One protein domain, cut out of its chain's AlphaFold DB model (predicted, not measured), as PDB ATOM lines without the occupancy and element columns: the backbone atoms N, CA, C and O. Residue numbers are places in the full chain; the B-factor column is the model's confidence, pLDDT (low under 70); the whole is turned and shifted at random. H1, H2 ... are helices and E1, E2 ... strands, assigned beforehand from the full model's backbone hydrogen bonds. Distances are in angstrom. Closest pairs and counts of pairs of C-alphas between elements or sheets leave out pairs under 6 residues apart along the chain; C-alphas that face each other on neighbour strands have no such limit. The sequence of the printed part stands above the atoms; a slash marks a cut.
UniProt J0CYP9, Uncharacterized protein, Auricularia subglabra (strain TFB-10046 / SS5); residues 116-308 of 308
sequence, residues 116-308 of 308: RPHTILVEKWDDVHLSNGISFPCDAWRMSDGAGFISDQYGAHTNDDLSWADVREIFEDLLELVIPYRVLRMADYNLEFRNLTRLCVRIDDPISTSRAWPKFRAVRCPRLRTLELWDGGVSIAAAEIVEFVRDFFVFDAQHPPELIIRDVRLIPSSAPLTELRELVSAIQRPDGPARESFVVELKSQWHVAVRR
ATOM      1  N   ARG A 116     108.112 169.044 127.574       86.69
ATOM      2  CA  ARG A 116     106.897 168.240 127.694       86.69
ATOM      3  C   ARG A 116     107.245 166.756 127.535       86.69
ATOM      4  O   ARG A 116     108.082 166.417 126.693       86.69
ATOM      5  N   PRO A 117     106.628 165.865 128.322       88.19
ATOM      6  CA  PRO A 117     106.946 164.452 128.246       88.19
ATOM      7  C   PRO A 117     106.430 163.850 126.937       88.19
ATOM      8  O   PRO A 117     105.334 164.157 126.475       88.19
ATOM      9  N   HIS A 118     107.210 162.937 126.366       91.19
ATOM     10  CA  HIS A 118     106.779 162.122 125.226       91.19
ATOM     11  C   HIS A 118     106.276 160.743 125.660       91.19
ATOM     12  O   HIS A 118     105.601 160.065 124.885       91.19
ATOM     13  N   THR A 119     106.580 160.328 126.890       93.00
ATOM     14  CA  THR A 119     106.139 159.054 127.457       93.00
ATOM     15  C   THR A 119     105.611 159.282 128.863       93.00
ATOM     16  O   THR A 119     106.264 159.943 129.674       93.00
ATOM     17  N   ILE A 120     104.448 158.704 129.149       91.62
ATOM     18  CA  ILE A 120     103.843 158.682 130.478       91.62
ATOM     19  C   ILE A 120     103.532 157.237 130.837       91.62
ATOM     20  O   ILE A 120     102.957 156.492 130.039       91.62
ATOM     21  N   LEU A 121     103.919 156.841 132.043       92.12
ATOM     22  CA  LEU A 121     103.572 155.563 132.630       92.12
ATOM     23  C   LEU A 121     102.762 155.838 133.887       92.12
ATOM     24  O   LEU A 121     103.258 156.461 134.817       92.12
ATOM     25  N   VAL A 122     101.530 155.359 133.905       89.50
ATOM     26  CA  VAL A 122     100.651 155.380 135.066       89.50
ATOM     27  C   VAL A 122     100.559 153.958 135.586       89.50
ATOM     28  O   VAL A 122     100.287 153.020 134.830       89.50
ATOM     29  N   GLU A 123     100.792 153.780 136.876       87.75
ATOM     30  CA  GLU A 123     100.724 152.480 137.528       87.75
ATOM     31  C   GLU A 123     100.071 152.587 138.899       87.75
ATOM     32  O   GLU A 123     100.134 153.612 139.568       87.75
ATOM     33  N   LYS A 124      99.416 151.505 139.315       82.00
ATOM     34  CA  LYS A 124      98.717 151.434 140.595       82.00
ATOM     35  C   LYS A 124      99.708 151.585 141.751       82.00
ATOM     36  O   LYS A 124     100.639 150.791 141.876       82.00
ATOM     37  N   TRP A 125      99.461 152.561 142.621       78.88
ATOM     38  CA  TRP A 125     100.207 152.761 143.859       78.88
ATOM     39  C   TRP A 125      99.328 152.358 145.046       78.88
ATOM     40  O   TRP A 125      98.646 153.172 145.668       78.88
ATOM     41  N   ASP A 126      99.311 151.059 145.342       65.25
ATOM     42  CA  ASP A 126      98.698 150.546 146.566       65.25
ATOM     43  C   ASP A 126      99.681 150.756 147.718       65.25
ATOM     44  O   ASP A 126     100.531 149.895 147.926       65.25
ATOM     45  N   ASP A 127      99.656 151.912 148.383       55.00
ATOM     46  CA  ASP A 127     100.229 152.104 149.729       55.00
ATOM     47  C   ASP A 127     100.003 153.537 150.235       55.00
ATOM     48  O   ASP A 127     100.924 154.344 150.311       55.00
ATOM     49  N   VAL A 128      98.774 153.853 150.645       51.97
ATOM     50  CA  VAL A 128      98.576 154.838 151.718       51.97
ATOM     51  C   VAL A 128      97.500 154.303 152.654       51.97
ATOM     52  O   VAL A 128      96.302 154.541 152.489       51.97
ATOM     53  N   HIS A 129      97.925 153.529 153.652       42.81
ATOM     54  CA  HIS A 129      97.117 153.366 154.850       42.81
ATOM     55  C   HIS A 129      97.164 154.691 155.602       42.81
ATOM     56  O   HIS A 129      98.107 154.958 156.344       42.81
ATOM     57  N   LEU A 130      96.141 155.529 155.426       49.44
ATOM     58  CA  LEU A 130      95.935 156.618 156.366       49.44
ATOM     59  C   LEU A 130      95.754 155.997 157.758       49.44
ATOM     60  O   LEU A 130      95.149 154.932 157.916       49.44
ATOM     61  N   SER A 131      96.250 156.681 158.783       46.84
ATOM     62  CA  SER A 131      96.179 156.282 160.198       46.84
ATOM     63  C   SER A 131      94.749 156.036 160.721       46.84
ATOM     64  O   SER A 131      94.566 155.546 161.834       46.84
ATOM     65  N   ASN A 132      93.724 156.319 159.908       47.66
ATOM     66  CA  ASN A 132      92.303 156.069 160.151       47.66
ATOM     67  C   ASN A 132      91.742 154.805 159.451       47.66
ATOM     68  O   ASN A 132      90.538 154.562 159.528       47.66
ATOM     69  N   GLY A 133      92.571 154.013 158.762       49.22
ATOM     70  CA  GLY A 133      92.149 152.800 158.048       49.22
ATOM     71  C   GLY A 133      91.448 153.047 156.705       49.22
ATOM     72  O   GLY A 133      90.997 152.091 156.075       49.22
ATOM     73  N   ILE A 134      91.362 154.299 156.246       51.19
ATOM     74  CA  ILE A 134      90.846 154.650 154.921       51.19
ATOM     75  C   ILE A 134      92.018 154.606 153.938       51.19
ATOM     76  O   ILE A 134      92.991 155.336 154.091       51.19
ATOM     77  N   SER A 135      91.927 153.742 152.927       55.03
ATOM     78  CA  SER A 135      92.829 153.779 151.775       55.03
ATOM     79  C   SER A 135      92.116 154.484 150.629       55.03
ATOM     80  O   SER A 135      90.998 154.112 150.264       55.03
ATOM     81  N   PHE A 136      92.747 155.517 150.080       57.62
ATOM     82  CA  PHE A 136      92.344 156.065 148.794       57.62
ATOM     83  C   PHE A 136      93.206 155.404 147.718       57.62
ATOM     84  O   PHE A 136      94.415 155.278 147.915       57.62
ATOM     85  N   PRO A 137      92.617 154.928 146.610       63.81
ATOM     86  CA  PRO A 137      93.411 154.437 145.501       63.81
ATOM     87  C   PRO A 137      94.187 155.617 144.910       63.81
ATOM     88  O   PRO A 137      93.583 156.563 144.404       63.81
ATOM     89  N   CYS A 138      95.510 155.535 144.976       75.06
ATOM     90  CA  CYS A 138      96.407 156.446 144.285       75.06
ATOM     91  C   CYS A 138      97.131 155.697 143.166       75.06
ATOM     92  O   CYS A 138      97.181 154.460 143.125       75.06
ATOM     93  N   ASP A 139      97.701 156.469 142.258       81.88
ATOM     94  CA  ASP A 139      98.576 155.981 141.211       81.88
ATOM     95  C   ASP A 139      99.956 156.633 141.350       81.88
ATOM     96  O   ASP A 139     100.139 157.662 142.006       81.88
ATOM     97  N   ALA A 140     100.941 156.004 140.726       86.00
ATOM     98  CA  ALA A 140     102.227 156.599 140.444       86.00
ATOM     99  C   ALA A 140     102.280 156.962 138.963       86.00
ATOM    100  O   ALA A 140     101.830 156.200 138.104       86.00
ATOM    101  N   TRP A 141     102.845 158.122 138.677       88.25
ATOM    102  CA  TRP A 141     103.129 158.620 137.347       88.25
ATOM    103  C   TRP A 141     104.634 158.675 137.161       88.25
ATOM    104  O   TRP A 141     105.345 159.210 138.002       88.25
ATOM    105  N   ARG A 142     105.111 158.175 136.028       91.12
ATOM    106  CA  ARG A 142     106.461 158.408 135.529       91.12
ATOM    107  C   ARG A 142     106.359 159.129 134.202       91.12
ATOM    108  O   ARG A 142     105.799 158.598 133.243       91.12
ATOM    109  N   MET A 143     106.915 160.327 134.144       91.12
ATOM    110  CA  MET A 143     107.029 161.128 132.936       91.12
ATOM    111  C   MET A 143     108.464 161.084 132.439       91.12
ATOM    112  O   MET A 143     109.397 161.270 133.219       91.12
ATOM    113  N   SER A 144     108.648 160.882 131.140       91.81
ATOM    114  CA  SER A 144     109.959 161.033 130.516       91.81
ATOM    115  C   SER A 144     109.888 161.856 129.243       91.81
ATOM    116  O   SER A 144     108.971 161.692 128.427       91.81
ATOM    117  N   ASP A 145     110.881 162.718 129.064       88.00
ATOM    118  CA  ASP A 145     111.001 163.574 127.893       88.00
ATOM    119  C   ASP A 145     112.045 163.062 126.886       88.00
ATOM    120  O   ASP A 145     112.788 162.108 127.134       88.00
ATOM    121  N   GLY A 146     112.094 163.692 125.709       83.50
ATOM    122  CA  GLY A 146     113.047 163.327 124.655       83.50
ATOM    123  C   GLY A 146     114.515 163.631 124.987       83.50
ATOM    124  O   GLY A 146     115.403 163.128 124.299       83.50
ATOM    125  N   ALA A 147     114.782 164.437 126.018       85.88
ATOM    126  CA  ALA A 147     116.127 164.782 126.475       85.88
ATOM    127  C   ALA A 147     116.657 163.811 127.549       85.88
ATOM    128  O   ALA A 147     117.829 163.884 127.925       85.88
ATOM    129  N   GLY A 148     115.829 162.864 127.999       86.81
ATOM    130  CA  GLY A 148     116.200 161.839 128.968       86.81
ATOM    131  C   GLY A 148     116.013 162.259 130.423       86.81
ATOM    132  O   GLY A 148     116.579 161.594 131.299       86.81
ATOM    133  N   PHE A 149     115.243 163.326 130.676       91.12
ATOM    134  CA  PHE A 149     114.742 163.644 132.006       91.12
ATOM    135  C   PHE A 149     113.614 162.688 132.378       91.12
ATOM    136  O   PHE A 149     112.773 162.342 131.548       91.12
ATOM    137  N   ILE A 150     113.604 162.285 133.644       92.00
ATOM    138  CA  ILE A 150     112.580 161.440 134.244       92.00
ATOM    139  C   ILE A 150     112.020 162.190 135.445       92.00
ATOM    140  O   ILE A 150     112.773 162.748 136.250       92.00
ATOM    141  N   SER A 151     110.700 162.215 135.571       89.94
ATOM    142  CA  SER A 151     110.060 162.650 136.800       89.94
ATOM    143  C   SER A 151     109.014 161.654 137.246       89.94
ATOM    144  O   SER A 151     108.121 161.312 136.473       89.94
ATOM    145  N   ASP A 152     109.134 161.231 138.499       88.88
ATOM    146  CA  ASP A 152     108.185 160.334 139.131       88.88
ATOM    147  C   ASP A 152     107.374 161.096 140.178       88.88
ATOM    148  O   ASP A 152     107.922 161.818 141.014       88.88
ATOM    149  N   GLN A 153     106.065 160.909 140.131       83.81
ATOM    150  CA  GLN A 153     105.121 161.345 141.147       83.81
ATOM    151  C   GLN A 153     104.411 160.110 141.683       83.81
ATOM    152  O   GLN A 153     103.936 159.284 140.910       83.81
ATOM    153  N   TYR A 154     104.300 159.975 142.995       78.56
ATOM    154  CA  TYR A 154     103.422 158.987 143.625       78.56
ATOM    155  C   TYR A 154     102.337 159.708 144.416       78.56
ATOM    156  O   TYR A 154     102.415 160.913 144.647       78.56
ATOM    157  N   GLY A 155     101.273 158.983 144.758       71.69
ATOM    158  CA  GLY A 155     100.114 159.595 145.404       71.69
ATOM    159  C   GLY A 155      99.236 160.414 144.449       71.69
ATOM    160  O   GLY A 155      98.372 161.146 144.918       71.69
ATOM    161  N   ALA A 156      99.427 160.298 143.128       73.00
ATOM    162  CA  ALA A 156      98.604 160.991 142.142       73.00
ATOM    163  C   ALA A 156      97.170 160.438 142.147       73.00
ATOM    164  O   ALA A 156      96.952 159.226 142.279       73.00
ATOM    165  N   HIS A 157      96.186 161.313 141.962       70.69
ATOM    166  CA  HIS A 157      94.775 160.953 141.906       70.69
ATOM    167  C   HIS A 157      94.302 161.028 140.456       70.69
ATOM    168  O   HIS A 157      93.471 161.853 140.095       70.69
ATOM    169  N   THR A 158      94.798 160.116 139.614       68.31
ATOM    170  CA  THR A 158      94.616 160.158 138.151       68.31
ATOM    171  C   THR A 158      93.165 160.347 137.699       68.31
ATOM    172  O   THR A 158      92.916 160.989 136.687       68.31
ATOM    173  N   ASN A 159      92.182 159.818 138.430       62.72
ATOM    174  CA  ASN A 159      90.768 159.999 138.082       62.72
ATOM    175  C   ASN A 159      90.302 161.460 138.204       62.72
ATOM    176  O   ASN A 159      89.490 161.905 137.393       62.72
ATOM    177  N   ASP A 160      90.820 162.189 139.191       55.72
ATOM    178  CA  ASP A 160      90.576 163.618 139.365       55.72
ATOM    179  C   ASP A 160      91.515 164.426 138.442       55.72
ATOM    180  O   ASP A 160      91.078 165.387 137.806       55.72
ATOM    181  N   ASP A 161      92.760 163.973 138.257       53.62
ATOM    182  CA  ASP A 161      93.819 164.676 137.515       53.62
ATOM    183  C   ASP A 161      93.679 164.583 135.979       53.62
ATOM    184  O   ASP A 161      94.016 165.524 135.265       53.62
ATOM    185  N   LEU A 162      93.096 163.510 135.424       54.09
ATOM    186  CA  LEU A 162      92.788 163.408 133.980       54.09
ATOM    187  C   LEU A 162      91.753 164.446 133.515       54.09
ATOM    188  O   LEU A 162      91.589 164.663 132.312       54.09
ATOM    189  N   SER A 163      91.041 165.073 134.455       51.25
ATOM    190  CA  SER A 163      90.095 166.155 134.184       51.25
ATOM    191  C   SER A 163      90.718 167.554 134.294       51.25
ATOM    192  O   SER A 163      90.064 168.539 133.934       51.25
ATOM    193  N   TRP A 164      91.974 167.668 134.749       51.69
ATOM    194  CA  TRP A 164      92.652 168.954 134.899       51.69
ATOM    195  C   TRP A 164      92.964 169.568 133.537       51.69
ATOM    196  O   TRP A 164      93.414 168.898 132.607       51.69
ATOM    197  N   ALA A 165      92.723 170.875 133.422       52.59
ATOM    198  CA  ALA A 165      92.951 171.610 132.182       52.59
ATOM    199  C   ALA A 165      94.423 171.541 131.739       52.59
ATOM    200  O   ALA A 165      94.682 171.358 130.552       52.59
ATOM    201  N   ASP A 166      95.353 171.591 132.693       58.00
ATOM    202  CA  ASP A 166      96.798 171.648 132.442       58.00
ATOM    203  C   ASP A 166      97.368 170.293 131.986       58.00
ATOM    204  O   ASP A 166      98.290 170.218 131.173       58.00
ATOM    205  N   VAL A 167      96.737 169.194 132.406       67.12
ATOM    206  CA  VAL A 167      97.093 167.828 131.994       67.12
ATOM    207  C   VAL A 167      96.719 167.564 130.525       67.12
ATOM    208  O   VAL A 167      97.349 166.742 129.853       67.12
ATOM    209  N   ARG A 168      95.735 168.287 129.969       69.81
ATOM    210  CA  ARG A 168      95.320 168.108 128.564       69.81
ATOM    211  C   ARG A 168      96.430 168.462 127.584       69.81
ATOM    212  O   ARG A 168      96.621 167.729 126.619       69.81
ATOM    213  N   GLU A 169      97.172 169.539 127.838       71.69
ATOM    214  CA  GLU A 169      98.250 169.978 126.943       71.69
ATOM    215  C   GLU A 169      99.385 168.953 126.857       71.69
ATOM    216  O   GLU A 169      99.995 168.776 125.805       71.69
ATOM    217  N   ILE A 170      99.632 168.229 127.946       76.75
ATOM    218  CA  ILE A 170     100.631 167.163 127.998       76.75
ATOM    219  C   ILE A 170     100.221 165.961 127.152       76.75
ATOM    220  O   ILE A 170     101.052 165.378 126.456       76.75
ATOM    221  N   PHE A 171      98.936 165.604 127.162       78.06
ATOM    222  CA  PHE A 171      98.435 164.501 126.345       78.06
ATOM    223  C   PHE A 171      98.391 164.812 124.844       78.06
ATOM    224  O   PHE A 171      98.400 163.878 124.038       78.06
ATOM    225  N   GLU A 172      98.397 166.089 124.446       79.19
ATOM    226  CA  GLU A 172      98.462 166.456 123.029       79.19
ATOM    227  C   GLU A 172      99.792 166.024 122.387       79.19
ATOM    228  O   GLU A 172      99.783 165.496 121.270       79.19
ATOM    229  N   ASP A 173     100.915 166.200 123.091       82.31
ATOM    230  CA  ASP A 173     102.275 165.911 122.603       82.31
ATOM    231  C   ASP A 173     102.761 164.488 122.930       82.31
ATOM    232  O   ASP A 173     103.830 164.063 122.480       82.31
ATOM    233  N   LEU A 174     101.960 163.724 123.673       91.12
ATOM    234  CA  LEU A 174     102.322 162.390 124.124       91.12
ATOM    235  C   LEU A 174     102.488 161.417 122.950       91.12
ATOM    236  O   LEU A 174     101.595 161.282 122.116       91.12
ATOM    237  N   LEU A 175     103.608 160.689 122.912       94.31
ATOM    238  CA  LEU A 175     103.887 159.657 121.908       94.31
ATOM    239  C   LEU A 175     103.565 158.254 122.422       94.31
ATOM    240  O   LEU A 175     103.083 157.420 121.647       94.31
ATOM    241  N   GLU A 176     103.806 158.010 123.712       95.44
ATOM    242  CA  GLU A 176     103.615 156.717 124.367       95.44
ATOM    243  C   GLU A 176     102.887 156.845 125.713       95.44
ATOM    244  O   GLU A 176     103.265 157.652 126.560       95.44
ATOM    245  N   LEU A 177     101.882 155.996 125.937       93.31
ATOM    246  CA  LEU A 177     101.144 155.919 127.201       93.31
ATOM    247  C   LEU A 177     101.112 154.478 127.704       93.31
ATOM    248  O   LEU A 177     100.645 153.594 126.991       93.31
ATOM    249  N   VAL A 178     101.550 154.247 128.939       92.94
ATOM    250  CA  VAL A 178     101.243 153.031 129.707       92.94
ATOM    251  C   VAL A 178     100.241 153.428 130.781       92.94
ATOM    252  O   VAL A 178     100.514 154.349 131.538       92.94
ATOM    253  N   ILE A 179      99.082 152.776 130.850       88.44
ATOM    254  CA  ILE A 179      98.028 153.154 131.801       88.44
ATOM    255  C   ILE A 179      97.252 151.929 132.299       88.44
ATOM    256  O   ILE A 179      97.049 150.984 131.529       88.44
ATOM    257  N   PRO A 180      96.782 151.897 133.558       86.50
ATOM    258  CA  PRO A 180      95.930 150.820 134.027       86.50
ATOM    259  C   PRO A 180      94.547 150.916 133.383       86.50
ATOM    260  O   PRO A 180      93.975 152.000 133.233       86.50
ATOM    261  N   TYR A 181      93.968 149.762 133.068       81.56
ATOM    262  CA  TYR A 181      92.631 149.627 132.498       81.56
ATOM    263  C   TYR A 181      91.581 150.399 133.308       81.56
ATOM    264  O   TYR A 181      90.759 151.130 132.753       81.56
ATOM    265  N   ARG A 182      91.636 150.268 134.643       78.38
ATOM    266  CA  ARG A 182      90.688 150.905 135.571       78.38
ATOM    267  C   ARG A 182      90.672 152.430 135.440       78.38
ATOM    268  O   ARG A 182      89.598 153.019 135.507       78.38
ATOM    269  N   VAL A 183      91.847 153.023 135.237       79.00
ATOM    270  CA  VAL A 183      92.063 154.470 135.174       79.00
ATOM    271  C   VAL A 183      91.587 154.993 133.825       79.00
ATOM    272  O   VAL A 183      90.778 155.913 133.764       79.00
ATOM    273  N   LEU A 184      92.000 154.337 132.736       80.06
ATOM    274  CA  LEU A 184      91.601 154.720 131.384       80.06
ATOM    275  C   LEU A 184      90.074 154.692 131.203       80.06
ATOM    276  O   LEU A 184      89.506 155.590 130.587       80.06
ATOM    277  N   ARG A 185      89.391 153.705 131.798       75.25
ATOM    278  CA  ARG A 185      87.922 153.606 131.781       75.25
ATOM    279  C   ARG A 185      87.226 154.783 132.482       75.25
ATOM    280  O   ARG A 185      86.062 155.049 132.191       75.25
ATOM    281  N   MET A 186      87.894 155.433 133.434       72.44
ATOM    282  CA  MET A 186      87.351 156.527 134.247       72.44
ATOM    283  C   MET A 186      87.738 157.925 133.737       72.44
ATOM    284  O   MET A 186      87.292 158.910 134.318       72.44
ATOM    285  N   ALA A 187      88.532 158.016 132.667       69.94
ATOM    286  CA  ALA A 187      89.032 159.273 132.118       69.94
ATOM    287  C   ALA A 187      87.922 160.238 131.639       69.94
ATOM    288  O   ALA A 187      86.851 159.802 131.206       69.94
ATOM    289  N   ASP A 188      88.200 161.553 131.671       66.75
ATOM    290  CA  ASP A 188      87.294 162.610 131.183       66.75
ATOM    291  C   ASP A 188      86.930 162.412 129.697       66.75
ATOM    292  O   ASP A 188      87.750 162.079 128.841       66.75
ATOM    293  N   TYR A 189      85.674 162.706 129.374       62.50
ATOM    294  CA  TYR A 189      85.040 162.562 128.067       62.50
ATOM    295  C   TYR A 189      85.544 163.551 126.997       62.50
ATOM    296  O   TYR A 189      85.065 163.507 125.861       62.50
ATOM    297  N   ASN A 190      86.456 164.468 127.348       69.50
ATOM    298  CA  ASN A 190      87.083 165.427 126.426       69.50
ATOM    299  C   ASN A 190      88.552 165.101 126.106       69.50
ATOM    300  O   ASN A 190      89.230 165.922 125.489       69.50
ATOM    301  N   LEU A 191      89.049 163.937 126.530       76.06
ATOM    302  CA  LEU A 191      90.422 163.518 126.280       76.06
ATOM    303  C   LEU A 191      90.679 163.302 124.777       76.06
ATOM    304  O   LEU A 191      89.910 162.633 124.082       76.06
ATOM    305  N   GLU A 192      91.782 163.853 124.274       82.62
ATOM    306  CA  GLU A 192      92.260 163.664 122.902       82.62
ATOM    307  C   GLU A 192      93.767 163.398 122.920       82.62
ATOM    308  O   GLU A 192      94.532 164.128 123.543       82.62
ATOM    309  N   PHE A 193      94.189 162.370 122.188       88.25
ATOM    310  CA  PHE A 193      95.580 161.970 122.048       88.25
ATOM    311  C   PHE A 193      96.037 162.202 120.604       88.25
ATOM    312  O   PHE A 193      96.006 161.303 119.759       88.25
ATOM    313  N   ARG A 194      96.445 163.434 120.285       88.56
ATOM    314  CA  ARG A 194      96.757 163.820 118.895       88.56
ATOM    315  C   ARG A 194      97.988 163.116 118.340       88.56
ATOM    316  O   ARG A 194      97.979 162.704 117.177       88.56
ATOM    317  N   ASN A 195      99.031 162.994 119.158       92.94
ATOM    318  CA  ASN A 195     100.331 162.467 118.746       92.94
ATOM    319  C   ASN A 195     100.615 161.038 119.208       92.94
ATOM    320  O   ASN A 195     101.623 160.471 118.787       92.94
ATOM    321  N   LEU A 196      99.714 160.433 119.985       94.81
ATOM    322  CA  LEU A 196      99.936 159.114 120.564       94.81
ATOM    323  C   LEU A 196     100.079 158.063 119.469       94.81
ATOM    324  O   LEU A 196      99.166 157.834 118.676       94.81
ATOM    325  N   THR A 197     101.241 157.417 119.449       97.00
ATOM    326  CA  THR A 197     101.575 156.353 118.497       97.00
ATOM    327  C   THR A 197     101.503 154.973 119.131       97.00
ATOM    328  O   THR A 197     101.187 154.001 118.438       97.00
ATOM    329  N   ARG A 198     101.714 154.888 120.449       96.38
ATOM    330  CA  ARG A 198     101.707 153.638 121.205       96.38
ATOM    331  C   ARG A 198     100.909 153.782 122.494       96.38
ATOM    332  O   ARG A 198     101.234 154.602 123.347       96.38
ATOM    333  N   LEU A 199      99.893 152.944 122.644       94.88
ATOM    334  CA  LEU A 199      99.119 152.813 123.869       94.88
ATOM    335  C   LEU A 199      99.336 151.423 124.447       94.88
ATOM    336  O   LEU A 199      99.148 150.428 123.759       94.88
ATOM    337  N   CYS A 200      99.672 151.357 125.721       93.94
ATOM    338  CA  CYS A 200      99.748 150.140 126.493       93.94
ATOM    339  C   CYS A 200      98.745 150.206 127.644       93.94
ATOM    340  O   CYS A 200      98.786 151.121 128.467       93.94
ATOM    341  N   VAL A 201      97.889 149.197 127.742       90.62
ATOM    342  CA  VAL A 201      96.899 149.077 128.808       90.62
ATOM    343  C   VAL A 201      97.240 147.891 129.695       90.62
ATOM    344  O   VAL A 201      97.262 146.750 129.233       90.62
ATOM    345  N   ARG A 202      97.492 148.162 130.981       88.25
ATOM    346  CA  ARG A 202      97.666 147.117 131.995       88.25
ATOM    347  C   ARG A 202      96.305 146.654 132.503       88.25
ATOM    348  O   ARG A 202      95.531 147.461 133.012       88.25
ATOM    349  N   ILE A 203      96.016 145.368 132.373       83.69
ATOM    350  CA  ILE A 203      94.777 144.747 132.842       83.69
ATOM    351  C   ILE A 203      95.042 144.199 134.245       83.69
ATOM    352  O   ILE A 203      95.426 143.055 134.413       83.69
ATOM    353  N   ASP A 204      94.887 145.041 135.262       71.38
ATOM    354  CA  ASP A 204      95.186 144.726 136.665       71.38
ATOM    355  C   ASP A 204      93.939 144.376 137.503       71.38
ATOM    356  O   ASP A 204      94.038 144.150 138.710       71.38
ATOM    357  N   ASP A 205      92.757 144.312 136.874       64.69
ATOM    358  CA  ASP A 205      91.475 144.076 137.545       64.69
ATOM    359  C   ASP A 205      90.804 142.757 137.092       64.69
ATOM    360  O   ASP A 205      90.233 142.691 135.992       64.69
ATOM    361  N   PRO A 206      90.797 141.707 137.941       53.72
ATOM    362  CA  PRO A 206      90.100 140.454 137.656       53.72
ATOM    363  C   PRO A 206      88.566 140.598 137.653       53.72
ATOM    364  O   PRO A 206      87.875 139.686 137.204       53.72
ATOM    365  N   ILE A 207      88.015 141.723 138.133       49.72
ATOM    366  CA  ILE A 207      86.570 142.018 138.191       49.72
ATOM    367  C   ILE A 207      86.085 142.716 136.897       49.72
ATOM    368  O   ILE A 207      84.910 143.064 136.763       49.72
ATOM    369  N   SER A 208      86.946 142.894 135.889       49.50
ATOM    370  CA  SER A 208      86.597 143.629 134.661       49.50
ATOM    371  C   SER A 208      85.514 142.975 133.782       49.50
ATOM    372  O   SER A 208      84.965 143.653 132.917       49.50
ATOM    373  N   THR A 209      85.083 141.745 134.079       46.47
ATOM    374  CA  THR A 209      84.134 140.954 133.272       46.47
ATOM    375  C   THR A 209      82.667 141.429 133.287       46.47
ATOM    376  O   THR A 209      81.783 140.671 132.886       46.47
ATOM    377  N   SER A 210      82.327 142.616 133.818       47.88
ATOM    378  CA  SER A 210      80.904 143.005 133.945       47.88
ATOM    379  C   SER A 210      80.530 144.486 133.790       47.88
ATOM    380  O   SER A 210      79.367 144.829 134.034       47.88
ATOM    381  N   ARG A 211      81.431 145.397 133.408       55.06
ATOM    382  CA  ARG A 211      81.060 146.821 133.260       55.06
ATOM    383  C   ARG A 211      81.444 147.346 131.884       55.06
ATOM    384  O   ARG A 211      82.614 147.598 131.632       55.06
ATOM    385  N   ALA A 212      80.418 147.498 131.044       56.81
ATOM    386  CA  ALA A 212      80.491 148.042 129.693       56.81
ATOM    387  C   ALA A 212      81.292 149.350 129.647       56.81
ATOM    388  O   ALA A 212      81.156 150.201 130.533       56.81
ATOM    389  N   TRP A 213      82.086 149.511 128.592       61.69
ATOM    390  CA  TRP A 213      82.779 150.757 128.289       61.69
ATOM    391  C   TRP A 213      81.797 151.930 128.194       61.69
ATOM    392  O   TRP A 213      80.648 151.738 127.768       61.69
ATOM    393  N   PRO A 214      82.208 153.155 128.573       59.72
ATOM    394  CA  PRO A 214      81.389 154.337 128.350       59.72
ATOM    395  C   PRO A 214      81.047 154.456 126.857       59.72
ATOM    396  O   PRO A 214      81.906 154.733 126.032       59.72
ATOM    397  N   LYS A 215      79.774 154.257 126.497       59.69
ATOM    398  CA  LYS A 215      79.318 154.237 125.090       59.69
ATOM    399  C   LYS A 215      79.231 155.618 124.436       59.69
ATOM    400  O   LYS A 215      78.846 155.719 123.275       59.69
ATOM    401  N   PHE A 216      79.463 156.692 125.191       53.28
ATOM    402  CA  PHE A 216      78.915 157.997 124.827       53.28
ATOM    403  C   PHE A 216      79.868 158.943 124.097       53.28
ATOM    404  O   PHE A 216      79.338 159.838 123.443       53.28
ATOM    405  N   ARG A 217      81.199 158.750 124.108       64.31
ATOM    406  CA  ARG A 217      82.170 159.478 123.254       64.31
ATOM    407  C   ARG A 217      83.487 158.705 123.150       64.31
ATOM    408  O   ARG A 217      84.074 158.388 124.175       64.31
ATOM    409  N   ALA A 218      83.940 158.449 121.926       77.94
ATOM    410  CA  ALA A 218      85.202 157.767 121.660       77.94
ATOM    411  C   ALA A 218      86.391 158.751 121.700       77.94
ATOM    412  O   ALA A 218      86.317 159.853 121.147       77.94
ATOM    413  N   VAL A 219      87.480 158.341 122.348       83.50
ATOM    414  CA  VAL A 219      88.741 159.078 122.491       83.50
ATOM    415  C   VAL A 219      89.466 159.113 121.149       83.50
ATOM    416  O   VAL A 219      89.685 158.081 120.512       83.50
ATOM    417  N   ARG A 220      89.853 160.304 120.691       87.50
ATOM    418  CA  ARG A 220      90.539 160.468 119.403       87.50
ATOM    419  C   ARG A 220      92.027 160.160 119.527       87.50
ATOM    420  O   ARG A 220      92.731 160.844 120.260       87.50
ATOM    421  N   CYS A 221      92.487 159.187 118.743       90.75
ATOM    422  CA  CYS A 221      93.873 158.727 118.660       90.75
ATOM    423  C   CYS A 221      94.286 158.518 117.185       90.75
ATOM    424  O   CYS A 221      94.585 157.393 116.774       90.75
ATOM    425  N   PRO A 222      94.281 159.563 116.333       92.44
ATOM    426  CA  PRO A 222      94.441 159.405 114.880       92.44
ATOM    427  C   PRO A 222      95.798 158.812 114.468       92.44
ATOM    428  O   PRO A 222      95.913 158.195 113.409       92.44
ATOM    429  N   ARG A 223      96.830 158.997 115.297       95.94
ATOM    430  CA  ARG A 223      98.197 158.531 115.040       95.94
ATOM    431  C   ARG A 223      98.533 157.202 115.710       95.94
ATOM    432  O   ARG A 223      99.669 156.759 115.580       95.94
ATOM    433  N   LEU A 224      97.572 156.550 116.368       95.88
ATOM    434  CA  LEU A 224      97.823 155.284 117.049       95.88
ATOM    435  C   LEU A 224      98.230 154.211 116.033       95.88
ATOM    436  O   LEU A 224      97.557 154.003 115.020       95.88
ATOM    437  N   ARG A 225      99.357 153.548 116.298       96.44
ATOM    438  CA  ARG A 225      99.909 152.464 115.472       96.44
ATOM    439  C   ARG A 225     100.073 151.171 116.246       96.44
ATOM    440  O   ARG A 225      99.990 150.110 115.639       96.44
ATOM    441  N   THR A 226     100.234 151.249 117.560       97.00
ATOM    442  CA  THR A 226     100.399 150.071 118.410       97.00
ATOM    443  C   THR A 226      99.495 150.176 119.626       97.00
ATOM    444  O   THR A 226      99.553 151.154 120.371       97.00
ATOM    445  N   LEU A 227      98.674 149.149 119.830       95.38
ATOM    446  CA  LEU A 227      97.881 148.938 121.028       95.38
ATOM    447  C   LEU A 227      98.380 147.672 121.724       95.38
ATOM    448  O   LEU A 227      98.283 146.580 121.171       95.38
ATOM    449  N   GLU A 228      98.902 147.803 122.936       94.56
ATOM    450  CA  GLU A 228      99.355 146.675 123.742       94.56
ATOM    451  C   GLU A 228      98.416 146.423 124.920       94.56
ATOM    452  O   GLU A 228      98.011 147.351 125.617       94.56
ATOM    453  N   LEU A 229      98.106 145.153 125.162       91.19
ATOM    454  CA  LEU A 229      97.420 144.680 126.358       91.19
ATOM    455  C   LEU A 229      98.421 143.876 127.185       91.19
ATOM    456  O   LEU A 229      98.958 142.877 126.699       91.19
ATOM    457  N   TRP A 230      98.699 144.345 128.398       89.56
ATOM    458  CA  TRP A 230      99.678 143.767 129.321       89.56
ATOM    459  C   TRP A 230      99.004 143.284 130.593       89.56
ATOM    460  O   TRP A 230      98.053 143.910 131.059       89.56
ATOM    461  N   ASP A 231      99.540 142.223 131.192       77.00
ATOM    462  CA  ASP A 231      98.979 141.611 132.396       77.00
ATOM    463  C   ASP A 231      99.972 140.639 133.071       77.00
ATOM    464  O   ASP A 231     101.090 140.467 132.596       77.00
ATOM    465  N   GLY A 232      99.572 140.037 134.195       66.06
ATOM    466  CA  GLY A 232     100.192 138.907 134.882       66.06
ATOM    467  C   GLY A 232      99.265 137.684 135.046       66.06
ATOM    468  O   GLY A 232      99.382 136.984 136.054       66.06
ATOM    469  N   GLY A 233      98.348 137.401 134.104       69.12
ATOM    470  CA  GLY A 233      97.603 136.127 134.045       69.12
ATOM    471  C   GLY A 233      96.067 136.182 134.154       69.12
ATOM    472  O   GLY A 233      95.429 135.147 134.373       69.12
ATOM    473  N   VAL A 234      95.453 137.347 133.995       75.25
ATOM    474  CA  VAL A 234      94.011 137.571 133.817       75.25
ATOM    475  C   VAL A 234      93.554 137.105 132.424       75.25
ATOM    476  O   VAL A 234      94.316 136.901 131.473       75.25
ATOM    477  N   SER A 235      92.254 136.832 132.321       78.44
ATOM    478  CA  SER A 235      91.600 136.466 131.067       78.44
ATOM    479  C   SER A 235      90.659 137.575 130.609       78.44
ATOM    480  O   SER A 235      89.901 138.092 131.422       78.44
ATOM    481  N   ILE A 236      90.666 137.889 129.314       80.62
ATOM    482  CA  ILE A 236      89.780 138.892 128.700       80.62
ATOM    483  C   ILE A 236      88.988 138.260 127.556       80.62
ATOM    484  O   ILE A 236      89.518 137.430 126.804       80.62
ATOM    485  N   ALA A 237      87.714 138.619 127.409       83.88
ATOM    486  CA  ALA A 237      86.913 138.139 126.291       83.88
ATOM    487  C   ALA A 237      87.254 138.903 125.004       83.88
ATOM    488  O   ALA A 237      87.424 140.119 125.007       83.88
ATOM    489  N   ALA A 238      87.273 138.210 123.859       84.06
ATOM    490  CA  ALA A 238      87.481 138.873 122.565       84.06
ATOM    491  C   ALA A 238      86.440 139.978 122.283       84.06
ATOM    492  O   ALA A 238      86.777 140.988 121.678       84.06
ATOM    493  N   ALA A 239      85.203 139.812 122.768       84.06
ATOM    494  CA  ALA A 239      84.155 140.828 122.663       84.06
ATOM    495  C   ALA A 239      84.494 142.121 123.425       84.06
ATOM    496  O   ALA A 239      84.218 143.203 122.924       84.06
ATOM    497  N   GLU A 240      85.140 142.026 124.590       82.38
ATOM    498  CA  GLU A 240      85.521 143.198 125.391       82.38
ATOM    499  C   GLU A 240      86.629 144.004 124.710       82.38
ATOM    500  O   GLU A 240      86.613 145.232 124.755       82.38
ATOM    501  N   ILE A 241      87.561 143.324 124.031       85.69
ATOM    502  CA  ILE A 241      88.586 143.986 123.212       85.69
ATOM    503  C   ILE A 241      87.944 144.657 121.998       85.69
ATOM    504  O   ILE A 241      88.327 145.767 121.654       85.69
ATOM    505  N   VAL A 242      86.969 144.017 121.349       87.50
ATOM    506  CA  VAL A 242      86.230 144.634 120.237       87.50
ATOM    507  C   VAL A 242      85.526 145.907 120.697       87.50
ATOM    508  O   VAL A 242      85.705 146.941 120.065       87.50
ATOM    509  N   GLU A 243      84.773 145.859 121.800       83.69
ATOM    510  CA  GLU A 243      84.120 147.050 122.361       83.69
ATOM    511  C   GLU A 243      85.149 148.130 122.712       83.69
ATOM    512  O   GLU A 243      84.958 149.298 122.390       83.69
ATOM    513  N   PHE A 244      86.285 147.748 123.295       82.31
ATOM    514  CA  PHE A 244      87.364 148.682 123.591       82.31
ATOM    515  C   PHE A 244      87.929 149.346 122.326       82.31
ATOM    516  O   PHE A 244      88.011 150.564 122.236       82.31
ATOM    517  N   VAL A 245      88.296 148.566 121.314       87.12
ATOM    518  CA  VAL A 245      88.914 149.093 120.092       87.12
ATOM    519  C   VAL A 245      87.909 149.917 119.284       87.12
ATOM    520  O   VAL A 245      88.245 151.000 118.819       87.12
ATOM    521  N   ARG A 246      86.677 149.426 119.127       86.69
ATOM    522  CA  ARG A 246      85.655 150.032 118.265       86.69
ATOM    523  C   ARG A 246      84.926 151.196 118.926       86.69
ATOM    524  O   ARG A 246      84.687 152.209 118.276       86.69
ATOM    525  N   ASP A 247      84.526 151.029 120.185       82.56
ATOM    526  CA  ASP A 247      83.594 151.949 120.840       82.56
ATOM    527  C   ASP A 247      84.334 152.995 121.686       82.56
ATOM    528  O   ASP A 247      83.820 154.101 121.869       82.56
ATOM    529  N   PHE A 248      85.543 152.686 122.172       81.25
ATOM    530  CA  PHE A 248      86.314 153.607 123.009       81.25
ATOM    531  C   PHE A 248      87.292 154.488 122.221       81.25
ATOM    532  O   PHE A 248      87.541 155.609 122.656       81.25
ATOM    533  N   PHE A 249      87.815 154.057 121.063       85.81
ATOM    534  CA  PHE A 249      88.783 154.841 120.283       85.81
ATOM    535  C   PHE A 249      88.304 155.245 118.891       85.81
ATOM    536  O   PHE A 249      87.603 154.515 118.202       85.81
ATOM    537  N   VAL A 250      88.780 156.407 118.441       89.06
ATOM    538  CA  VAL A 250      88.728 156.843 117.043       89.06
ATOM    539  C   VAL A 250      90.153 156.943 116.515       89.06
ATOM    540  O   VAL A 250      90.875 157.884 116.844       89.06
ATOM    541  N   PHE A 251      90.555 155.993 115.677       90.44
ATOM    542  CA  PHE A 251      91.847 155.986 114.986       90.44
ATOM    543  C   PHE A 251      91.670 156.095 113.466       90.44
ATOM    544  O   PHE A 251      90.561 156.023 112.934       90.44
ATOM    545  N   ASP A 252      92.775 156.316 112.757       91.50
ATOM    546  CA  ASP A 252      92.796 156.364 111.296       91.50
ATOM    547  C   ASP A 252      92.497 154.980 110.695       91.50
ATOM    548  O   ASP A 252      93.317 154.067 110.767       91.50
ATOM    549  N   ALA A 253      91.330 154.840 110.064       88.19
ATOM    550  CA  ALA A 253      90.891 153.592 109.442       88.19
ATOM    551  C   ALA A 253      91.773 153.139 108.263       88.19
ATOM    552  O   ALA A 253      91.739 151.965 107.901       88.19
ATOM    553  N   GLN A 254      92.563 154.033 107.655       92.31
ATOM    554  CA  GLN A 254      93.527 153.649 106.614       92.31
ATOM    555  C   GLN A 254      94.777 152.988 107.202       92.31
ATOM    556  O   GLN A 254      95.480 152.261 106.503       92.31
ATOM    557  N   HIS A 255      95.043 153.226 108.487       92.94
ATOM    558  CA  HIS A 255      96.214 152.734 109.198       92.94
ATOM    559  C   HIS A 255      95.802 152.202 110.580       92.94
ATOM    560  O   HIS A 255      96.190 152.786 111.598       92.94
ATOM    561  N   PRO A 256      95.002 151.117 110.633       93.94
ATOM    562  CA  PRO A 256      94.530 150.568 111.894       93.94
ATOM    563  C   PRO A 256      95.710 150.083 112.750       93.94
ATOM    564  O   PRO A 256      96.707 149.581 112.210       93.94
ATOM    565  N   PRO A 257      95.618 150.211 114.084       96.06
ATOM    566  CA  PRO A 257      96.710 149.843 114.967       96.06
ATOM    567  C   PRO A 257      96.975 148.339 114.917       96.06
ATOM    568  O   PRO A 257      96.084 147.531 114.646       96.06
ATOM    569  N   GLU A 258      98.211 147.961 115.196       96.75
ATOM    570  CA  GLU A 258      98.575 146.595 115.533       96.75
ATOM    571  C   GLU A 258      98.210 146.308 116.993       96.75
ATOM    572  O   GLU A 258      98.514 147.110 117.879       96.75
ATOM    573  N   LEU A 259      97.581 145.159 117.250       95.19
ATOM    574  CA  LEU A 259      97.251 144.697 118.594       95.19
ATOM    575  C   LEU A 259      98.303 143.702 119.090       95.19
ATOM    576  O   LEU A 259      98.451 142.616 118.534       95.19
ATOM    577  N   ILE A 260      98.977 144.027 120.186       93.94
ATOM    578  CA  ILE A 260      99.939 143.148 120.855       93.94
ATOM    579  C   ILE A 260      99.343 142.685 122.182       93.94
ATOM    580  O   ILE A 260      98.892 143.490 122.990       93.94
ATOM    581  N   ILE A 261      99.353 141.379 122.427       90.56
ATOM    582  CA  ILE A 261      98.814 140.779 123.650       90.56
ATOM    583  C   ILE A 261      99.959 140.078 124.387       90.56
ATOM    584  O   ILE A 261     100.530 139.126 123.851       90.56
ATOM    585  N   ARG A 262     100.284 140.537 125.603       89.19
ATOM    586  CA  ARG A 262     101.356 139.995 126.459       89.19
ATOM    587  C   ARG A 262     100.780 139.534 127.786       89.19
ATOM    588  O   ARG A 262     100.125 140.322 128.455       89.19
ATOM    589  N   ASP A 263     101.015 138.273 128.145       83.94
ATOM    590  CA  ASP A 263     100.580 137.672 129.418       83.94
ATOM    591  C   ASP A 263      99.073 137.770 129.734       83.94
ATOM    592  O   ASP A 263      98.645 137.510 130.856       83.94
ATOM    593  N   VAL A 264      98.249 138.063 128.725       82.62
ATOM    594  CA  VAL A 264      96.785 138.090 128.812       82.62
ATOM    595  C   VAL A 264      96.214 136.848 128.138       82.62
ATOM    596  O   VAL A 264      96.479 136.566 126.960       82.62
ATOM    597  N   ARG A 265      95.341 136.121 128.839       83.00
ATOM    598  CA  ARG A 265      94.632 134.980 128.252       83.00
ATOM    599  C   ARG A 265      93.375 135.442 127.516       83.00
ATOM    600  O   ARG A 265      92.345 135.731 128.113       83.00
ATOM    601  N   LEU A 266      93.415 135.421 126.188       81.38
ATOM    602  CA  LEU A 266      92.222 135.692 125.387       81.38
ATOM    603  C   LEU A 266      91.229 134.521 125.468       81.38
ATOM    604  O   LEU A 266      91.571 133.404 125.071       81.38
ATOM    605  N   ILE A 267      89.999 134.784 125.911       82.56
ATOM    606  CA  ILE A 267      88.876 133.844 125.839       82.56
ATOM    607  C   ILE A 267      88.248 133.981 124.442       82.56
ATOM    608  O   ILE A 267      87.635 135.013 124.140       82.56
ATOM    609  N   PRO A 268      88.428 132.988 123.551       74.12
ATOM    610  CA  PRO A 268      88.015 133.113 122.163       74.12
ATOM    611  C   PRO A 268      86.497 132.970 122.007       74.12
ATOM    612  O   PRO A 268      85.873 132.094 122.603       74.12
ATOM    613  N   SER A 269      85.924 133.761 121.103       76.50
ATOM    614  CA  SER A 269      84.625 133.497 120.483       76.50
ATOM    615  C   SER A 269      84.705 133.842 118.991       76.50
ATOM    616  O   SER A 269      85.367 134.802 118.597       76.50
ATOM    617  N   SER A 270      84.118 133.001 118.135       73.75
ATOM    618  CA  SER A 270      84.382 133.018 116.686       73.75
ATOM    619  C   SER A 270      83.962 134.319 115.993       73.75
ATOM    620  O   SER A 270      84.720 134.833 115.170       73.75
ATOM    621  N   ALA A 271      82.795 134.870 116.335       78.00
ATOM    622  CA  ALA A 271      82.311 136.124 115.758       78.00
ATOM    623  C   ALA A 271      83.162 137.341 116.200       78.00
ATOM    624  O   ALA A 271      83.762 137.967 115.328       78.00
ATOM    625  N   PRO A 272      83.354 137.614 117.507       81.00
ATOM    626  CA  PRO A 272      84.224 138.701 117.972       81.00
ATOM    627  C   PRO A 272      85.683 138.620 117.517       81.00
ATOM    628  O   PRO A 272      86.308 139.643 117.284       81.00
ATOM    629  N   LEU A 273      86.253 137.421 117.344       82.00
ATOM    630  CA  LEU A 273      87.609 137.289 116.794       82.00
ATOM    631  C   LEU A 273      87.708 137.693 115.321       82.00
ATOM    632  O   LEU A 273      88.771 138.121 114.879       82.00
ATOM    633  N   THR A 274      86.636 137.496 114.556       87.25
ATOM    634  CA  THR A 274      86.590 137.899 113.147       87.25
ATOM    635  C   THR A 274      86.486 139.413 113.060       87.25
ATOM    636  O   THR A 274      87.306 140.034 112.399       87.25
ATOM    637  N   GLU A 275      85.578 139.998 113.840       88.31
ATOM    638  CA  GLU A 275      85.430 141.448 113.958       88.31
ATOM    639  C   GLU A 275      86.718 142.127 114.442       88.31
ATOM    640  O   GLU A 275      87.165 143.107 113.856       88.31
ATOM    641  N   LEU A 276      87.388 141.570 115.454       87.62
ATOM    642  CA  LEU A 276      88.645 142.128 115.945       87.62
ATOM    643  C   LEU A 276      89.706 142.212 114.841       87.62
ATOM    644  O   LEU A 276      90.419 143.206 114.769       87.62
ATOM    645  N   ARG A 277      89.792 141.203 113.963       87.94
ATOM    646  CA  ARG A 277      90.726 141.194 112.822       87.94
ATOM    647  C   ARG A 277      90.379 142.212 111.738       87.94
ATOM    648  O   ARG A 277      91.248 142.530 110.941       87.94
ATOM    649  N   GLU A 278      89.138 142.685 111.684       90.06
ATOM    650  CA  GLU A 278      88.726 143.758 110.773       90.06
ATOM    651  C   GLU A 278      89.063 145.144 111.344       90.06
ATOM    652  O   GLU A 278      89.242 146.095 110.586       90.06
ATOM    653  N   LEU A 279      89.181 145.258 112.672       90.75
ATOM    654  CA  LEU A 279      89.455 146.515 113.377       90.75
ATOM    655  C   LEU A 279      90.950 146.834 113.529       90.75
ATOM    656  O   LEU A 279      91.307 147.995 113.723       90.75
ATOM    657  N   VAL A 280      91.820 145.824 113.475       94.06
ATOM    658  CA  VAL A 280      93.270 145.952 113.707       94.06
ATOM    659  C   VAL A 280      94.054 145.456 112.497       94.06
ATOM    660  O   VAL A 280      93.598 144.574 111.775       94.06
ATOM    661  N   SER A 281      95.256 145.989 112.273       95.00
ATOM    662  CA  SER A 281      96.100 145.557 111.145       95.00
ATOM    663  C   SER A 281      96.686 144.157 111.344       95.00
ATOM    664  O   SER A 281      96.825 143.392 110.388       95.00
ATOM    665  N   ALA A 282      97.025 143.812 112.586       94.88
ATOM    666  CA  ALA A 282      97.572 142.521 112.974       94.88
ATOM    667  C   ALA A 282      97.307 142.237 114.459       94.88
ATOM    668  O   ALA A 282      97.070 143.152 115.248       94.88
ATOM    669  N   ILE A 283      97.365 140.955 114.837       93.38
ATOM    670  CA  ILE A 283      97.325 140.509 116.233       93.38
ATOM    671  C   ILE A 283      98.607 139.727 116.516       93.38
ATOM    672  O   ILE A 283      98.809 138.651 115.951       93.38
ATOM    673  N   GLN A 284      99.443 140.241 117.415       92.94
ATOM    674  CA  GLN A 284     100.677 139.596 117.852       92.94
ATOM    675  C   GLN A 284     100.567 139.053 119.279       92.94
ATOM    676  O   GLN A 284      99.918 139.634 120.150       92.94
ATOM    677  N   ARG A 285     101.259 137.935 119.517       89.62
ATOM    678  CA  ARG A 285     101.474 137.333 120.839       89.62
ATOM    679  C   ARG A 285     102.956 137.017 121.006       89.62
ATOM    680  O   ARG A 285     103.343 135.863 120.842       89.62
ATOM    681  N   PRO A 286     103.790 138.050 121.181       87.44
ATOM    682  CA  PRO A 286     105.221 137.858 121.342       87.44
ATOM    683  C   PRO A 286     105.515 137.043 122.605       87.44
ATOM    684  O   PRO A 286     104.834 137.196 123.618       87.44
ATOM    685  N   ASP A 287     106.553 136.211 122.534       80.62
ATOM    686  CA  ASP A 287     107.067 135.493 123.696       80.62
ATOM    687  C   ASP A 287     107.732 136.471 124.677       80.62
ATOM    688  O   ASP A 287     108.413 137.420 124.273       80.62
ATOM    689  N   GLY A 288     107.574 136.207 125.973       75.88
ATOM    690  CA  GLY A 288     108.194 136.973 127.052       75.88
ATOM    691  C   GLY A 288     107.203 137.843 127.830       75.88
ATOM    692  O   GLY A 288     106.156 138.219 127.294       75.88
ATOM    693  N   PRO A 289     107.531 138.148 129.098       78.81
ATOM    694  CA  PRO A 289     106.577 138.771 129.987       78.81
ATOM    695  C   PRO A 289     106.290 140.227 129.612       78.81
ATOM    696  O   PRO A 289     107.073 140.885 128.915       78.81
ATOM    697  N   ALA A 290     105.172 140.754 130.107       81.25
ATOM    698  CA  ALA A 290     104.939 142.191 130.126       81.25
ATOM    699  C   ALA A 290     106.079 142.914 130.869       81.25
ATOM    700  O   ALA A 290     106.736 142.354 131.750       81.25
ATOM    701  N   ARG A 291     106.321 144.186 130.525       82.50
ATOM    702  CA  ARG A 291     107.343 144.981 131.218       82.50
ATOM    703  C   ARG A 291     106.996 145.064 132.703       82.50
ATOM    704  O   ARG A 291     105.836 145.306 133.057       82.50
ATOM    705  N   GLU A 292     108.004 144.909 133.554       82.69
ATOM    706  CA  GLU A 292     107.841 145.075 134.996       82.69
ATOM    707  C   GLU A 292     107.316 146.471 135.336       82.69
ATOM    708  O   GLU A 292     107.508 147.440 134.593       82.69
ATOM    709  N   SER A 293     106.586 146.538 136.444       82.94
ATOM    710  CA  SER A 293     106.049 147.783 136.971       82.94
ATOM    711  C   SER A 293     107.181 148.644 137.535       82.94
ATOM    712  O   SER A 293     107.999 148.157 138.314       82.94
ATOM    713  N   PHE A 294     107.225 149.926 137.168       84.62
ATOM    714  CA  PHE A 294     108.201 150.865 137.726       84.62
ATOM    715  C   PHE A 294     107.915 151.189 139.196       84.62
ATOM    716  O   PHE A 294     108.817 151.588 139.924       84.62
ATOM    717  N   VAL A 295     106.691 150.954 139.672       80.75
ATOM    718  CA  VAL A 295     106.380 151.011 141.108       80.75
ATOM    719  C   VAL A 295     107.224 150.013 141.902       80.75
ATOM    720  O   VAL A 295     107.598 150.306 143.033       80.75
ATOM    721  N   VAL A 296     107.582 148.858 141.325       76.31
ATOM    722  CA  VAL A 296     108.492 147.901 141.979       76.31
ATOM    723  C   VAL A 296     109.878 148.512 142.155       76.31
ATOM    724  O   VAL A 296     110.441 148.416 143.241       76.31
ATOM    725  N   GLU A 297     110.401 149.174 141.119       77.19
ATOM    726  CA  GLU A 297     111.660 149.924 141.191       77.19
ATOM    727  C   GLU A 297     111.578 150.986 142.294       77.19
ATOM    728  O   GLU A 297     112.397 150.954 143.214       77.19
ATOM    729  N   LEU A 298     110.530 151.820 142.269       74.88
ATOM    730  CA  LEU A 298     110.315 152.880 143.253       74.88
ATOM    731  C   LEU A 298     110.277 152.344 144.691       74.88
ATOM    732  O   LEU A 298     111.021 152.813 145.548       74.88
ATOM    733  N   LYS A 299     109.465 151.310 144.955       71.94
ATOM    734  CA  LYS A 299     109.366 150.676 146.281       71.94
ATOM    735  C   LYS A 299     110.666 149.976 146.693       71.94
ATOM    736  O   LYS A 299     110.998 149.939 147.873       71.94
ATOM    737  N   SER A 300     111.407 149.398 145.746       66.44
ATOM    738  CA  SER A 300     112.668 148.706 146.043       66.44
ATOM    739  C   SER A 300     113.793 149.668 146.417       66.44
ATOM    740  O   SER A 300     114.553 149.370 147.335       66.44
ATOM    741  N   GLN A 301     113.868 150.821 145.748       64.56
ATOM    742  CA  GLN A 301     114.839 151.882 146.018       64.56
ATOM    743  C   GLN A 301     114.494 152.656 147.295       64.56
ATOM    744  O   GLN A 301     115.405 153.125 147.968       64.56
ATOM    745  N   TRP A 302     113.214 152.694 147.683       57.53
ATOM    746  CA  TRP A 302     112.754 153.257 148.958       57.53
ATOM    747  C   TRP A 302     113.284 152.499 150.186       57.53
ATOM    748  O   TRP A 302     113.499 153.080 151.240       57.53
ATOM    749  N   HIS A 303     113.476 151.180 150.089       51.00
ATOM    750  CA  HIS A 303     113.799 150.338 151.249       51.00
ATOM    751  C   HIS A 303     115.273 149.920 151.347       51.00
ATOM    752  O   HIS A 303     115.602 149.028 152.142       51.00
ATOM    753  N   VAL A 304     116.188 150.544 150.595       39.94
ATOM    754  CA  VAL A 304     117.631 150.279 150.736       39.94
ATOM    755  C   VAL A 304     118.210 151.109 151.885       39.94
ATOM    756  O   VAL A 304     119.171 151.857 151.738       39.94
ATOM    757  N   ALA A 305     117.677 150.873 153.086       38.00
ATOM    758  CA  ALA A 305     118.316 151.285 154.322       38.00
ATOM    759  C   ALA A 305     119.750 150.736 154.340       38.00
ATOM    760  O   ALA A 305     119.972 149.533 154.153       38.00
ATOM    761  N   VAL A 306     120.718 151.621 154.579       31.95
ATOM    762  CA  VAL A 306     122.138 151.294 154.742       31.95
ATOM    763  C   VAL A 306     122.283 150.123 155.720       31.95
ATOM    764  O   VAL A 306     122.222 150.286 156.941       31.95
ATOM    765  N   ARG A 307     122.492 148.915 155.187       27.14
ATOM    766  CA  ARG A 307     122.971 147.785 155.980       27.14
ATOM    767  C   ARG A 307     124.451 148.031 156.241       27.14
ATOM    768  O   ARG A 307     125.248 148.048 155.305       27.14
ATOM    769  N   ARG A 308     124.772 148.287 157.509       30.00
ATOM    770  CA  ARG A 308     126.146 148.276 158.022       30.00
ATOM    771  C   ARG A 308     126.806 146.920 157.806       30.00
ATOM    772  O   ARG A 308     126.093 145.901 157.952       30.00
TER     773      ARG A 308
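What this domain is: This is residues 116 to 308 of the 308 residues of an uncharacterized protein of Auricularia subglabra (strain TFB-10046 / SS5) (UniProt J0CYP9). The picture is a short solenoid with an antiparallel wing: from E4 to E10 the chain winds in stacked turns, each adding one parallel strand, E4, E5, E6, E8 and E10 in order, while H3, the long links, H4 and H5 make the return path on the side away from H6. The meander E1 E2 E3 widens the same sheet beside E4; H6 crosses over E2 and E3, and residues 300 to 308, of which 300 to 302 belong to H6, stick out. The 193 printed residues have six named helices and ten strands, in the order E1 E2 E3 H1 H2 E4 H3 E5 E6 E7 H4 E8 E9 H5 E10 H6, a mixed class of helices and strands. The main sheet is mixed, E3 E2 E1 E4 E5 E6 E8 E10, and a second holds E7 and E9. The whole is compact, with a radius of gyration of the C-alphas of 17.4 A, and elongated, spanning 60 by 34 by 34 A.

How they stand to each other: Start at E1, residues 119 to 125, in the twisted main sheet; E2, residues 138 to 144, forms a hairpin with it, N 121 and O 142 being 2.8 A apart. E3, residues 150 to 156, is an edge strand and forms a hairpin with E2, N 143 and O 151 at 2.8 A; E1 E2 E3 are a meander, each strand the antiparallel neighbour of the one before. H1, residues 158 to 161, and H2, residues 165 to 173, only graze the sheet. Next look at E4, residues 176 to 180, parallel to E1, with N 122 and O 178 at 2.8 A. E3, H1 H2, E4 make a split strand-helix-strand unit, with E2 E1 between its strands in the sheet and a right-handed crossover. H3, residues 181 to 184, is on the sheet at a height of 7.6 A, over none of the strands. It leads to E5, residues 198 to 202, parallel to E4, with N 179 and O 200 at 2.9 A; E4, H3, E5 are a strand-helix-strand unit, two parallel neighbours with a helix between, its crossover right-handed. E6, residues 226 to 230, is parallel to E5, N 201 and O 228 at 2.8 A. E7, residues 235 to 237, is parallel to E9, residues 265 to 267, N 267 and O 236 at 2.8 A. H4, residues 238 to 248, is only just not on the main sheet, with 4 pairs of C-alphas within 10 A. E8, residues 258 to 262, is parallel to E6, N 229 and O 260 at 2.8 A. H5, residues 270 to 279, touches H4, the closest C-alphas being those of Ala 239 and Pro 272, 5.2 A apart; they run the same way at a shallow tilt of 33 degrees, only just short of steep. H5 only grazes the main sheet. E10, residues 282 to 284, is the other edge strand, parallel to E8, N 261 and O 284 at 2.9 A. H6, residues 294 to 302, lies over E3 and E2 at a height of 10.1 A, across the strands at 76 degrees to E2 on the local plane; H3 and H6 lie on opposite faces. In H4, H5 and H6 every O i to N i+4 pair is within hydrogen-bond range; H2 has 2 of 5, beside 5 of 6 O i to N i+3 pairs, and H1 and H3 are too short for an i+4 pair.

Where its parts are: Find C-alpha 119 at (106.139, 159.054, 127.457), where E1 begins its 18.5 A. E2 covers 19.9 A and E3 16.1 A. H4 runs 14.8 A from C-alpha 238 at (87.481, 138.873, 122.565). H6 ends at C-alpha 302, (112.754, 153.257, 148.958).

The domain as a whole: The C-alphas of Ala 271 and Arg 308 are the two farthest apart, at 62.1 A. The printed part has no cut; its long links are E1 to E2, H3 to E5 and E5 to E6. The mean pLDDT of the printed part is 77.7, and 51 residues are under 70, among them 126 to 137, 205 to 217 and 300 to 308.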